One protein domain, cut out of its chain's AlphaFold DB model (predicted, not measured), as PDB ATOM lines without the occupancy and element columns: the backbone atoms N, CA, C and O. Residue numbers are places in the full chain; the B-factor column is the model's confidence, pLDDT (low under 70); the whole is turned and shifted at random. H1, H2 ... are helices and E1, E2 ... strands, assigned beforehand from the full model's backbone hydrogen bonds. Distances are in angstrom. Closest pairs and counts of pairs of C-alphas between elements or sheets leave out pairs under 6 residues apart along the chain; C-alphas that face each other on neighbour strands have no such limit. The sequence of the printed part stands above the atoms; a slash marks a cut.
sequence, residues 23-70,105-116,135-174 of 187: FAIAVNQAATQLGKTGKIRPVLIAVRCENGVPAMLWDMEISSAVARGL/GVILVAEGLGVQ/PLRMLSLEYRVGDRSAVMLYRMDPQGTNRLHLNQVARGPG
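What this domain is: This is residues 23 to 70, 105 to 116 and 135 to 174 of the 187 residues of an uncharacterized protein of Sinobacteraceae bacterium (UniProt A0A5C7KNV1). A twisted sheet of six antiparallel strands curls round one helix, H1, while the short helix H2 lies off the sheet after E2. The printed part has 100 residues with two named helices and six named strands, in the order H1 E1 E2 H2 E3 E4 E5 E6; across the sheet the order is E2 E1 E3 E4 E5 E6. The class is mixed, helices and strands. The whole is compact, with a radius of gyration of the C-alphas of 13.7 A, and spans 38 by 31 by 25 A.

How they stand to each other: H1, residues 23 to 37, is on one face of the sheet, making two layers, helix and sheet; its closest C-alphas to E3, residues 105 to 114, are those of Ala 26 and Val 109, 6.4 A apart. E1, residues 43 to 50, and edge strand E2, residues 53 to 61, form a hairpin, with N 46 and O 58 2.8 A apart. E2 bends by 53 degrees at residue 58. H2, residues 63 to 67, is not on the sheet and is apart from H1. E3 is antiparallel to E1, with N 45 and O 107 at 2.8 A, and to E4, residues 136 to 145, with N 108 and O 142 at 2.8 A. E4, E5, residues 148 to 156, and edge strand E6, residues 164 to 173, form a meander, each strand the antiparallel neighbour of the one before; N 141 and O 152 are 2.8 A apart, N 151 and O 170 2.9 A. E6 bends by 60 degrees at residue 167. In H1 and H2 every O i to N i+4 pair is within hydrogen-bond range.

Where its parts are: H1 begins at C-alpha 23, (-8.253, 55.308, 12.068), and is 21.0 A long. E3 measures 26.9 A, E4 29.2 A and E6 26.1 A, ending at C-alpha 173, (-19.317, 43.047, 4.245).

The domain as a whole: Residues 71 to 104 and 117 to 134 are not printed; the C-alpha gaps are 23.2 A and 8.1 A. Of the links printed whole, that from E5 to E6 is short and the others are tight. The mean pLDDT of the printed part is 73.1; residues 52, 113 to 116, 135 to 137 and 146 to 174 are under 70.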
ATOM      1  N   PHE A  23      -9.595  55.474  12.616       78.81
ATOM      2  CA  PHE A  23      -8.253  55.308  12.068       78.81
ATOM      3  C   PHE A  23      -7.267  56.358  12.582       78.81
ATOM      4  O   PHE A  23      -6.109  56.019  12.823       78.81
ATOM      5  N   ALA A  24      -7.711  57.589  12.851       80.19
ATOM      6  CA  ALA A  24      -6.878  58.612  13.479       80.19
ATOM      7  C   ALA A  24      -6.376  58.178  14.870       80.19
ATOM      8  O   ALA A  24      -5.209  58.407  15.193       80.19
ATOM      9  N   ILE A  25      -7.202  57.485  15.667       84.12
ATOM     10  CA  ILE A  25      -6.777  56.893  16.953       84.12
ATOM     11  C   ILE A  25      -5.611  55.923  16.732       84.12
ATOM     12  O   ILE A  25      -4.574  56.026  17.388       84.12
ATOM     13  N   ALA A  26      -5.758  55.002  15.782       84.44
ATOM     14  CA  ALA A  26      -4.747  53.991  15.498       84.44
ATOM     15  C   ALA A  26      -3.452  54.579  14.914       84.44
ATOM     16  O   ALA A  26      -2.360  54.170  15.309       84.44
ATOM     17  N   VAL A  27      -3.560  55.581  14.037       81.62
ATOM     18  CA  VAL A  27      -2.420  56.347  13.514       81.62
ATOM     19  C   VAL A  27      -1.666  57.049  14.643       81.62
ATOM     20  O   VAL A  27      -0.444  56.926  14.734       81.62
ATOM     21  N   ASN A  28      -2.374  57.738  15.540       84.00
ATOM     22  CA  ASN A  28      -1.757  58.433  16.669       84.00
ATOM     23  C   ASN A  28      -1.070  57.458  17.636       84.00
ATOM     24  O   ASN A  28       0.023  57.745  18.138       84.00
ATOM     25  N   GLN A  29      -1.665  56.284  17.859       85.38
ATOM     26  CA  GLN A  29      -1.065  55.245  18.692       85.38
ATOM     27  C   GLN A  29       0.206  54.671  18.052       85.38
ATOM     28  O   GLN A  29       1.231  54.532  18.726       85.38
ATOM     29  N   ALA A  30       0.181  54.409  16.744       82.31
ATOM     30  CA  ALA A  30       1.354  53.977  15.989       82.31
ATOM     31  C   ALA A  30       2.482  55.026  16.033       82.31
ATOM     32  O   ALA A  30       3.621  54.696  16.366       82.31
ATOM     33  N   ALA A  31       2.163  56.303  15.792       79.19
ATOM     34  CA  ALA A  31       3.125  57.405  15.863       79.19
ATOM     35  C   ALA A  31       3.741  57.549  17.266       79.19
ATOM     36  O   ALA A  31       4.950  57.742  17.408       79.19
ATOM     37  N   THR A  32       2.934  57.384  18.317       83.31
ATOM     38  CA  THR A  32       3.405  57.426  19.709       83.31
ATOM     39  C   THR A  32       4.387  56.293  20.014       83.31
ATOM     40  O   THR A  32       5.432  56.528  20.626       83.31
ATOM     41  N   GLN A  33       4.087  55.061  19.592       81.81
ATOM     42  CA  GLN A  33       4.993  53.919  19.777       81.81
ATOM     43  C   GLN A  33       6.303  54.088  19.009       81.81
ATOM     44  O   GLN A  33       7.378  53.797  19.546       81.81
ATOM     45  N   LEU A  34       6.210  54.601  17.780       75.94
ATOM     46  CA  LEU A  34       7.361  54.882  16.936       75.94
ATOM     47  C   LEU A  34       8.276  55.924  17.591       75.94
ATOM     48  O   LEU A  34       9.471  55.671  17.730       75.94
ATOM     49  N   GLY A  35       7.716  57.029  18.091       75.50
ATOM     50  CA  GLY A  35       8.475  58.061  18.803       75.50
ATOM     51  C   GLY A  35       9.137  57.567  20.095       75.50
ATOM     52  O   GLY A  35      10.211  58.043  20.454       75.50
ATOM     53  N   LYS A  36       8.535  56.591  20.787       79.06
ATOM     54  CA  LYS A  36       9.072  56.039  22.043       79.06
ATOM     55  C   LYS A  36      10.110  54.935  21.841       79.06
ATOM     56  O   LYS A  36      11.044  54.836  22.629       79.06
ATOM     57  N   THR A  37       9.915  54.058  20.856       79.44
ATOM     58  CA  THR A  37      10.665  52.790  20.765       79.44
ATOM     59  C   THR A  37      11.338  52.545  19.417       79.44
ATOM     60  O   THR A  37      12.064  51.562  19.275       79.44
ATOM     61  N   GLY A  38      11.087  53.392  18.413       76.38
ATOM     62  CA  GLY A  38      11.577  53.214  17.041       76.38
ATOM     63  C   GLY A  38      10.862  52.114  16.244       76.38
ATOM     64  O   GLY A  38      11.099  51.964  15.043       76.38
ATOM     65  N   LYS A  39       9.950  51.367  16.875       79.19
ATOM     66  CA  LYS A  39       9.170  50.285  16.268       79.19
ATOM     67  C   LYS A  39       7.702  50.373  16.665       79.19
ATOM     68  O   LYS A  39       7.377  50.914  17.718       79.19
ATOM     69  N   ILE A  40       6.825  49.825  15.836       79.75
ATOM     70  CA  ILE A  40       5.411  49.673  16.162       79.75
ATOM     71  C   ILE A  40       5.201  48.203  16.490       79.75
ATOM     72  O   ILE A  40       5.448  47.316  15.676       79.75
ATOM     73  N   ARG A  41       4.796  47.930  17.728       85.25
ATOM     74  CA  ARG A  41       4.442  46.570  18.124       85.25
ATOM     75  C   ARG A  41       2.964  46.343  17.816       85.25
ATOM     76  O   ARG A  41       2.189  47.295  17.892       85.25
ATOM     77  N   PRO A  42       2.556  45.109  17.478       86.25
ATOM     78  CA  PRO A  42       1.150  44.807  17.277       86.25
ATOM     79  C   PRO A  42       0.329  45.180  18.515       86.25
ATOM     80  O   PRO A  42       0.612  44.700  19.616       86.25
ATOM     81  N   VAL A  43      -0.678  46.029  18.330       89.88
ATOM     82  CA  VAL A  43      -1.572  46.501  19.391       89.88
ATOM     83  C   VAL A  43      -3.018  46.319  18.959       89.88
ATOM     84  O   VAL A  43      -3.387  46.621  17.826       89.88
ATOM     85  N   LEU A  44      -3.842  45.841  19.881       88.81
ATOM     86  CA  LEU A  44      -5.290  45.848  19.762       88.81
ATOM     87  C   LEU A  44      -5.836  47.045  20.540       88.81
ATOM     88  O   LEU A  44      -5.489  47.219  21.702       88.81
ATOM     89  N   ILE A  45      -6.705  47.833  19.919       89.75
ATOM     90  CA  ILE A  45      -7.364  48.992  20.519       89.75
ATOM     91  C   ILE A  45      -8.863  48.710  20.576       89.75
ATOM     92  O   ILE A  45      -9.477  48.439  19.548       89.75
ATOM     93  N   ALA A  46      -9.467  48.785  21.755       87.44
ATOM     94  CA  ALA A  46     -10.913  48.798  21.914       87.44
ATOM     95  C   ALA A  46     -11.436  50.227  21.751       87.44
ATOM     96  O   ALA A  46     -10.882  51.171  22.323       87.44
ATOM     97  N   VAL A  47     -12.522  50.386  20.997       87.25
ATOM     98  CA  VAL A  47     -13.149  51.691  20.769       87.25
ATOM     99  C   VAL A  47     -14.615  51.705  21.176       87.25
ATOM    100  O   VAL A  47     -15.329  50.703  21.065       87.25
ATOM    101  N   ARG A  48     -15.066  52.877  21.616       86.00
ATOM    102  CA  ARG A  48     -16.474  53.219  21.833       86.00
ATOM    103  C   ARG A  48     -16.883  54.279  20.831       86.00
ATOM    104  O   ARG A  48     -16.084  55.159  20.543       86.00
ATOM    105  N   CYS A  49     -18.111  54.230  20.349       79.44
ATOM    106  CA  CYS A  49     -18.711  55.245  19.504       79.44
ATOM    107  C   CYS A  49     -19.792  55.978  20.299       79.44
ATOM    108  O   CYS A  49     -20.847  55.422  20.592       79.44
ATOM    109  N   GLU A  50     -19.554  57.247  20.612       75.25
ATOM    110  CA  GLU A  50     -20.530  58.100  21.286       75.25
ATOM    111  C   GLU A  50     -20.980  59.194  20.318       75.25
ATOM    112  O   GLU A  50     -20.162  59.953  19.806       75.25
ATOM    113  N   ASN A  51     -22.278  59.239  19.998       74.62
ATOM    114  CA  ASN A  51     -22.841  60.164  19.001       74.62
ATOM    115  C   ASN A  51     -22.135  60.111  17.629       74.62
ATOM    116  O   ASN A  51     -22.003  61.124  16.948       74.62
ATOM    117  N   GLY A  52     -21.665  58.925  17.230       69.50
ATOM    118  CA  GLY A  52     -20.929  58.724  15.978       69.50
ATOM    119  C   GLY A  52     -19.437  59.057  16.051       69.50
ATOM    120  O   GLY A  52     -18.735  58.797  15.082       69.50
ATOM    121  N   VAL A  53     -18.934  59.553  17.187       78.38
ATOM    122  CA  VAL A  53     -17.514  59.866  17.381       78.38
ATOM    123  C   VAL A  53     -16.820  58.695  18.083       78.38
ATOM    124  O   VAL A  53     -17.187  58.356  19.214       78.38
ATOM    125  N   PRO A  54     -15.839  58.038  17.442       80.94
ATOM    126  CA  PRO A  54     -15.061  56.993  18.080       80.94
ATOM    127  C   PRO A  54     -14.077  57.579  19.101       80.94
ATOM    128  O   PRO A  54     -13.428  58.595  18.864       80.94
ATOM    129  N   ALA A  55     -13.935  56.892  20.230       84.00
ATOM    130  CA  ALA A  55     -12.975  57.183  21.281       84.00
ATOM    131  C   ALA A  55     -12.274  55.893  21.716       84.00
ATOM    132  O   ALA A  55     -12.889  54.823  21.785       84.00
ATOM    133  N   MET A  56     -10.982  55.998  22.023       86.44
ATOM    134  CA  MET A  56     -10.218  54.888  22.579       86.44
ATOM    135  C   MET A  56     -10.719  54.577  23.988       86.44
ATOM    136  O   MET A  56     -10.779  55.464  24.836       86.44
ATOM    137  N   LEU A  57     -11.056  53.315  24.229       83.75
ATOM    138  CA  LEU A  57     -11.389  52.811  25.557       83.75
ATOM    139  C   LEU A  57     -10.163  52.243  26.257       83.75
ATOM    140  O   LEU A  57      -9.947  52.478  27.438       83.75
ATOM    141  N   TRP A  58      -9.405  51.446  25.512       84.06
ATOM    142  CA  TRP A  58      -8.354  50.596  26.040       84.06
ATOM    143  C   TRP A  58      -7.471  50.105  24.895       84.06
ATOM    144  O   TRP A  58      -7.952  49.961  23.769       84.06
ATOM    145  N   ASP A  59      -6.206  49.813  25.173       87.00
ATOM    146  CA  ASP A  59      -5.294  49.186  24.228       87.00
ATOM    147  C   ASP A  59      -4.397  48.132  24.893       87.00
ATOM    148  O   ASP A  59      -4.142  48.162  26.097       87.00
ATOM    149  N   MET A  60      -3.923  47.170  24.100       84.44
ATOM    150  CA  MET A  60      -3.028  46.110  24.558       84.44
ATOM    151  C   MET A  60      -2.053  45.680  23.475       84.44
ATOM    152  O   MET A  60      -2.445  45.376  22.349       84.44
ATOM    153  N   GLU A  61      -0.779  45.563  23.847       88.19
ATOM    154  CA  GLU A  61       0.229  44.905  23.022       88.19
ATOM    155  C   GLU A  61      -0.062  43.402  22.922       88.19
ATOM    156  O   GLU A  61      -0.059  42.687  23.923       88.19
ATOM    157  N   ILE A  62      -0.271  42.901  21.704       86.56
ATOM    158  CA  ILE A  62      -0.617  41.491  21.474       86.56
ATOM    159  C   ILE A  62       0.602  40.615  21.166       86.56
ATOM    160  O   ILE A  62       0.456  39.409  20.967       86.56
ATOM    161  N   SER A  63       1.817  41.178  21.155       82.88
ATOM    162  CA  SER A  63       3.056  40.428  20.898       82.88
ATOM    163  C   SER A  63       3.215  39.221  21.830       82.88
ATOM    164  O   SER A  63       3.713  38.182  21.401       82.88
ATOM    165  N   SER A  64       2.781  39.328  23.095       76.75
ATOM    166  CA  SER A  64       2.876  38.221  24.059       76.75
ATOM    167  C   SER A  64       1.895  37.089  23.739       76.75
ATOM    168  O   SER A  64       2.263  35.918  23.827       76.75
ATOM    169  N   ALA A  65       0.678  37.428  23.300       80.38
ATOM    170  CA  ALA A  65      -0.317  36.461  22.850       80.38
ATOM    171  C   ALA A  65       0.189  35.698  21.619       80.38
ATOM    172  O   ALA A  65       0.099  34.474  21.574       80.38
ATOM    173  N   VAL A  66       0.807  36.405  20.667       80.69
ATOM    174  CA  VAL A  66       1.428  35.794  19.481       80.69
ATOM    175  C   VAL A  66       2.598  34.885  19.871       80.69
ATOM    176  O   VAL A  66       2.686  33.759  19.387       80.69
ATOM    177  N   ALA A  67       3.474  35.328  20.780       82.31
ATOM    178  CA  ALA A  67       4.619  34.538  21.239       82.31
ATOM    179  C   ALA A  67       4.211  33.242  21.965       82.31
ATOM    180  O   ALA A  67       4.940  32.254  21.913       82.31
ATOM    181  N   ARG A  68       3.036  33.228  22.609       82.56
ATOM    182  CA  ARG A  68       2.433  32.039  23.240       82.56
ATOM    183  C   ARG A  68       1.749  31.090  22.245       82.56
ATOM    184  O   ARG A  68       1.260  30.037  22.648       82.56
ATOM    185  N   GLY A  69       1.703  31.429  20.956       80.12
ATOM    186  CA  GLY A  69       1.097  30.592  19.923       80.12
ATOM    187  C   GLY A  69      -0.419  30.449  20.088       80.12
ATOM    188  O   GLY A  69      -1.113  31.406  20.426       80.12
ATOM    189  N   LEU A  70      -0.951  29.252  19.825       79.81
ATOM    190  CA  LEU A  70      -2.398  29.014  19.758       79.81
ATOM    191  C   LEU A  70      -3.137  29.395  21.049       79.81
ATOM    192  O   LEU A  70      -4.216  29.976  20.978       79.81
ATOM    193  N   GLY A 105     -16.394  48.565  19.072       84.56
ATOM    194  CA  GLY A 105     -15.428  48.192  18.064       84.56
ATOM    195  C   GLY A 105     -14.051  47.808  18.560       84.56
ATOM    196  O   GLY A 105     -13.681  48.060  19.704       84.56
ATOM    197  N   VAL A 106     -13.261  47.265  17.640       86.06
ATOM    198  CA  VAL A 106     -11.821  47.078  17.820       86.06
ATOM    199  C   VAL A 106     -11.047  47.540  16.593       86.06
ATOM    200  O   VAL A 106     -11.538  47.446  15.467       86.06
ATOM    201  N   ILE A 107      -9.823  48.012  16.820       87.81
ATOM    202  CA  ILE A 107      -8.829  48.281  15.787       87.81
ATOM    203  C   ILE A 107      -7.589  47.439  16.078       87.81
ATOM    204  O   ILE A 107      -7.020  47.526  17.164       87.81
ATOM    205  N   LEU A 108      -7.145  46.646  15.113       86.75
ATOM    206  CA  LEU A 108      -5.835  46.012  15.139       86.75
ATOM    207  C   LEU A 108      -4.836  46.912  14.416       86.75
ATOM    208  O   LEU A 108      -5.033  47.260  13.255       86.75
ATOM    209  N   VAL A 109      -3.756  47.257  15.106       87.75
ATOM    210  CA  VAL A 109      -2.628  48.030  14.589       87.75
ATOM    211  C   VAL A 109      -1.436  47.094  14.492       87.75
ATOM    212  O   VAL A 109      -0.997  46.552  15.506       87.75
ATOM    213  N   ALA A 110      -0.900  46.895  13.293       83.81
ATOM    214  CA  ALA A 110       0.246  46.021  13.081       83.81
ATOM    215  C   ALA A 110       1.265  46.647  12.133       83.81
ATOM    216  O   ALA A 110       0.915  47.255  11.122       83.81
ATOM    217  N   GLU A 111       2.541  46.455  12.450       80.56
ATOM    218  CA  GLU A 111       3.634  46.749  11.536       80.56
ATOM    219  C   GLU A 111       3.960  45.513  10.697       80.56
ATOM    220  O   GLU A 111       4.080  44.406  11.223       80.56
ATOM    221  N   GLY A 112       4.127  45.709   9.395       72.06
ATOM    222  CA  GLY A 112       4.603  44.699   8.462       72.06
ATOM    223  C   GLY A 112       5.780  45.213   7.644       72.06
ATOM    224  O   GLY A 112       5.995  46.417   7.496       72.06
ATOM    225  N   LEU A 113       6.533  44.280   7.070       63.19
ATOM    226  CA  LEU A 113       7.487  44.590   6.013       63.19
ATOM    227  C   LEU A 113       6.766  44.438   4.675       63.19
ATOM    228  O   LEU A 113       6.279  43.361   4.338       63.19
ATOM    229  N   GLY A 114       6.685  45.529   3.923       56.94
ATOM    230  CA  GLY A 114       6.316  45.494   2.519       56.94
ATOM    231  C   GLY A 114       7.420  44.784   1.751       56.94
ATOM    232  O   GLY A 114       8.538  45.292   1.645       56.94
ATOM    233  N   VAL A 115       7.112  43.599   1.232       50.25
ATOM    234  CA  VAL A 115       7.987  42.919   0.281       50.25
ATOM    235  C   VAL A 115       7.712  43.529  -1.083       50.25
ATOM    236  O   VAL A 115       6.565  43.588  -1.523       50.25
ATOM    237  N   GLN A 116       8.761  44.009  -1.743       48.84
ATOM    238  CA  GLN A 116       8.664  44.408  -3.137       48.84
ATOM    239  C   GLN A 116       8.379  43.138  -3.949       48.84
ATOM    240  O   GLN A 116       9.213  42.238  -4.007       48.84
ATOM    241  N   PRO A 135      13.861  48.095   3.022       53.03
ATOM    242  CA  PRO A 135      12.590  47.420   3.256       53.03
ATOM    243  C   PRO A 135      11.498  48.444   3.563       53.03
ATOM    244  O   PRO A 135      11.629  49.247   4.492       53.03
ATOM    245  N   LEU A 136      10.430  48.437   2.767       61.34
ATOM    246  CA  LEU A 136       9.294  49.326   2.969       61.34
ATOM    247  C   LEU A 136       8.610  48.924   4.275       61.34
ATOM    248  O   LEU A 136       8.153  47.792   4.411       61.34
ATOM    249  N   ARG A 137       8.528  49.832   5.247       66.06
ATOM    250  CA  ARG A 137       7.748  49.573   6.461       66.06
ATOM    251  C   ARG A 137       6.294  49.942   6.192       66.06
ATOM    252  O   ARG A 137       6.000  51.042   5.719       66.06
ATOM    253  N   MET A 138       5.398  49.015   6.491       73.00
ATOM    254  CA  MET A 138       3.965  49.153   6.271       73.00
ATOM    255  C   MET A 138       3.244  49.132   7.614       73.00
ATOM    256  O   MET A 138       3.555  48.320   8.481       73.00
ATOM    257  N   LEU A 139       2.263  50.009   7.776       74.25
ATOM    258  CA  LEU A 139       1.330  49.994   8.893       74.25
ATOM    259  C   LEU A 139      -0.009  49.470   8.382       74.25
ATOM    260  O   LEU A 139      -0.608  50.067   7.492       74.25
ATOM    261  N   SER A 140      -0.468  48.362   8.949       81.31
ATOM    262  CA  SER A 140      -1.779  47.784   8.683       81.31
ATOM    263  C   SER A 140      -2.716  48.101   9.834       81.31
ATOM    264  O   SER A 140      -2.426  47.760  10.982       81.31
ATOM    265  N   LEU A 141      -3.842  48.733   9.514       82.19
ATOM    266  CA  LEU A 141      -4.916  49.028  10.450       82.19
ATOM    267  C   LEU A 141      -6.156  48.257  10.026       82.19
ATOM    268  O   LEU A 141      -6.625  48.437   8.908       82.19
ATOM    269  N   GLU A 142      -6.706  47.437  10.910       82.31
ATOM    270  CA  GLU A 142      -7.959  46.726  10.671       82.31
ATOM    271  C   GLU A 142      -8.994  47.146  11.704       82.31
ATOM    272  O   GLU A 142      -8.824  46.901  12.893       82.31
ATOM    273  N   TYR A 143     -10.072  47.765  11.244       80.06
ATOM    274  CA  TYR A 143     -11.164  48.263  12.065       80.06
ATOM    275  C   TYR A 143     -12.400  47.381  11.923       80.06
ATOM    276  O   TYR A 143     -12.788  47.029  10.807       80.06
ATOM    277  N   ARG A 144     -13.043  47.053  13.046       76.00
ATOM    278  CA  ARG A 144     -14.284  46.268  13.098       76.00
ATOM    279  C   ARG A 144     -15.261  46.866  14.108       76.00
ATOM    280  O   ARG A 144     -14.932  46.905  15.291       76.00
ATOM    281  N   VAL A 145     -16.461  47.261  13.667       73.50
ATOM    282  CA  VAL A 145     -17.540  47.841  14.507       73.50
ATOM    283  C   VAL A 145     -18.897  47.352  14.063       73.50
ATOM    284  O   VAL A 145     -19.310  47.627  12.939       73.50
ATOM    285  N   GLY A 146     -19.625  46.674  14.953       69.06
ATOM    286  CA  GLY A 146     -20.873  46.009  14.572       69.06
ATOM    287  C   GLY A 146     -20.645  45.114  13.349       69.06
ATOM    288  O   GLY A 146     -19.804  44.215  13.412       69.06
ATOM    289  N   ASP A 147     -21.335  45.425  12.249       62.28
ATOM    290  CA  ASP A 147     -21.240  44.730  10.953       62.28
ATOM    291  C   ASP A 147     -20.324  45.439   9.934       62.28
ATOM    292  O   ASP A 147     -20.226  45.029   8.776       62.28
ATOM    293  N   ARG A 148     -19.646  46.515  10.345       63.28
ATOM    294  CA  ARG A 148     -18.725  47.284   9.504       63.28
ATOM    295  C   ARG A 148     -17.295  46.824   9.715       63.28
ATOM    296  O   ARG A 148     -16.867  46.575  10.845       63.28
ATOM    297  N   SER A 149     -16.548  46.759   8.619       68.31
ATOM    298  CA  SER A 149     -15.136  46.421   8.652       68.31
ATOM    299  C   SER A 149     -14.361  47.161   7.560       68.31
ATOM    300  O   SER A 149     -14.850  47.314   6.436       68.31
ATOM    301  N   ALA A 150     -13.175  47.659   7.901       68.69
ATOM    302  CA  ALA A 150     -12.307  48.378   6.974       68.69
ATOM    303  C   ALA A 150     -10.833  48.105   7.288       68.69
ATOM    304  O   ALA A 150     -10.449  48.005   8.454       68.69
ATOM    305  N   VAL A 151     -10.007  48.012   6.245       68.56
ATOM    306  CA  VAL A 151      -8.548  47.923   6.367       68.56
ATOM    307  C   VAL A 151      -7.899  49.100   5.672       68.56
ATOM    308  O   VAL A 151      -8.262  49.443   4.545       68.56
ATOM    309  N   MET A 152      -6.908  49.679   6.342       69.94
ATOM    310  CA  MET A 152      -6.046  50.712   5.796       69.94
ATOM    311  C   MET A 152      -4.592  50.275   5.860       69.94
ATOM    312  O   MET A 152      -4.106  49.830   6.900       69.94
ATOM    313  N   LEU A 153      -3.894  50.444   4.742       66.81
ATOM    314  CA  LEU A 153      -2.457  50.228   4.651       66.81
ATOM    315  C   LEU A 153      -1.769  51.572   4.466       66.81
ATOM    316  O   LEU A 153      -2.016  52.261   3.473       66.81
ATOM    317  N   TYR A 154      -0.878  51.920   5.389       67.75
ATOM    318  CA  TYR A 154      -0.015  53.082   5.252       67.75
ATOM    319  C   TYR A 154       1.415  52.664   4.944       67.75
ATOM    320  O   TYR A 154       1.962  51.764   5.582       67.75
ATOM    321  N   ARG A 155       2.050  53.361   4.003       68.06
ATOM    322  CA  ARG A 155       3.505  53.336   3.851       68.06
ATOM    323  C   ARG A 155       4.124  54.329   4.819       68.06
ATOM    324  O   ARG A 155       3.676  55.472   4.906       68.06
ATOM    325  N   MET A 156       5.175  53.892   5.501       66.25
ATOM    326  CA  MET A 156       5.993  54.759   6.341       66.25
ATOM    327  C   MET A 156       7.223  55.222   5.564       66.25
ATOM    328  O   MET A 156       7.886  54.423   4.899       66.25
ATOM    329  N   ASP A 157       7.519  56.517   5.649       61.00
ATOM    330  CA  ASP A 157       8.739  57.087   5.082       61.00
ATOM    331  C   ASP A 157       9.984  56.519   5.809       61.00
ATOM    332  O   ASP A 157      10.064  56.602   7.043       61.00
ATOM    333  N   PRO A 158      10.965  55.944   5.084       50.84
ATOM    334  CA  PRO A 158      12.218  55.467   5.666       50.84
ATOM    335  C   PRO A 158      13.030  56.555   6.391       50.84
ATOM    336  O   PRO A 158      13.874  56.212   7.217       50.84
ATOM    337  N   GLN A 159      12.770  57.846   6.145       53.09
ATOM    338  CA  GLN A 159      13.433  58.961   6.834       53.09
ATOM    339  C   GLN A 159      12.894  59.235   8.251       53.09
ATOM    340  O   GLN A 159      13.380  60.137   8.930       53.09
ATOM    341  N   GLY A 160      11.905  58.468   8.730       45.75
ATOM    342  CA  GLY A 160      11.426  58.567  10.114       45.75
ATOM    343  C   GLY A 160      10.629  59.841  10.412       45.75
ATOM    344  O   GLY A 160      10.457  60.207  11.571       45.75
ATOM    345  N   THR A 161      10.106  60.511   9.385       49.84
ATOM    346  CA  THR A 161       9.370  61.782   9.508       49.84
ATOM    347  C   THR A 161       7.945  61.628  10.068       49.84
ATOM    348  O   THR A 161       7.172  62.582  10.032       49.84
ATOM    349  N   ASN A 162       7.570  60.451  10.596       48.91
ATOM    350  CA  ASN A 162       6.212  60.108  11.052       48.91
ATOM    351  C   ASN A 162       5.112  60.353   9.997       48.91
ATOM    352  O   ASN A 162       3.935  60.464  10.334       48.91
ATOM    353  N   ARG A 163       5.476  60.442   8.711       50.94
ATOM    354  CA  ARG A 163       4.523  60.636   7.617       50.94
ATOM    355  C   ARG A 163       3.997  59.286   7.151       50.94
ATOM    356  O   ARG A 163       4.743  58.456   6.632       50.94
ATOM    357  N   LEU A 164       2.704  59.078   7.378       55.59
ATOM    358  CA  LEU A 164       1.962  57.919   6.909       55.59
ATOM    359  C   LEU A 164       1.279  58.270   5.585       55.59
ATOM    360  O   LEU A 164       0.461  59.185   5.532       55.59
ATOM    361  N   HIS A 165       1.597  57.533   4.526       56.53
ATOM    362  CA  HIS A 165       0.943  57.676   3.228       56.53
ATOM    363  C   HIS A 165      -0.103  56.582   3.064       56.53
ATOM    364  O   HIS A 165       0.252  55.405   3.106       56.53
ATOM    365  N   LEU A 166      -1.373  56.952   2.886       54.81
ATOM    366  CA  LEU A 166      -2.429  55.983   2.607       54.81
ATOM    367  C   LEU A 166      -2.180  55.334   1.242       54.81
ATOM    368  O   LEU A 166      -2.245  56.006   0.219       54.81
ATOM    369  N   ASN A 167      -1.915  54.029   1.236       52.31
ATOM    370  CA  ASN A 167      -1.694  53.268   0.009       52.31
ATOM    371  C   ASN A 167      -2.958  52.558  -0.470       52.31
ATOM    372  O   ASN A 167      -3.183  52.456  -1.671       52.31
ATOM    373  N   GLN A 168      -3.753  52.012   0.451       56.84
ATOM    374  CA  GLN A 168      -4.882  51.165   0.085       56.84
ATOM    375  C   GLN A 168      -5.975  51.198   1.148       56.84
ATOM    376  O   GLN A 168      -5.689  51.189   2.349       56.84
ATOM    377  N   VAL A 169      -7.220  51.164   0.674       56.12
ATOM    378  CA  VAL A 169      -8.424  50.959   1.476       56.12
ATOM    379  C   VAL A 169      -9.159  49.738   0.938       56.12
ATOM    380  O   VAL A 169      -9.442  49.661  -0.256       56.12
ATOM    381  N   ALA A 170      -9.474  48.784   1.811       56.12
ATOM    382  CA  ALA A 170     -10.350  47.659   1.495       56.12
ATOM    383  C   ALA A 170     -11.551  47.653   2.449       56.12
ATOM    384  O   ALA A 170     -11.399  47.866   3.654       56.12
ATOM    385  N   ARG A 171     -12.748  47.412   1.901       56.16
ATOM    386  CA  ARG A 171     -14.004  47.276   2.652       56.16
ATOM    387  C   ARG A 171     -14.546  45.864   2.479       56.16
ATOM    388  O   ARG A 171     -14.519  45.326   1.375       56.16
ATOM    389  N   GLY A 172     -15.067  45.295   3.557       51.09
ATOM    390  CA  GLY A 172     -15.653  43.959   3.568       51.09
ATOM    391  C   GLY A 172     -17.054  43.985   4.177       51.09
ATOM    392  O   GLY A 172     -17.281  44.722   5.143       51.09
ATOM    393  N   PRO A 173     -18.005  43.201   3.638       38.59
ATOM    394  CA  PRO A 173     -19.317  43.047   4.245       38.59
ATOM    395  C   PRO A 173     -19.198  42.120   5.467       38.59
ATOM    396  O   PRO A 173     -19.051  40.909   5.325       38.59
ATOM    397  N   GLY A 174     -19.258  42.673   6.678       46.78
ATOM    398  CA  GLY A 174     -19.495  41.896   7.899       46.78
ATOM    399  C   GLY A 174     -18.274  41.352   8.656       46.78
ATOM    400  O   GLY A 174     -17.147  41.315   8.165       46.78
TER     401      GLY A 174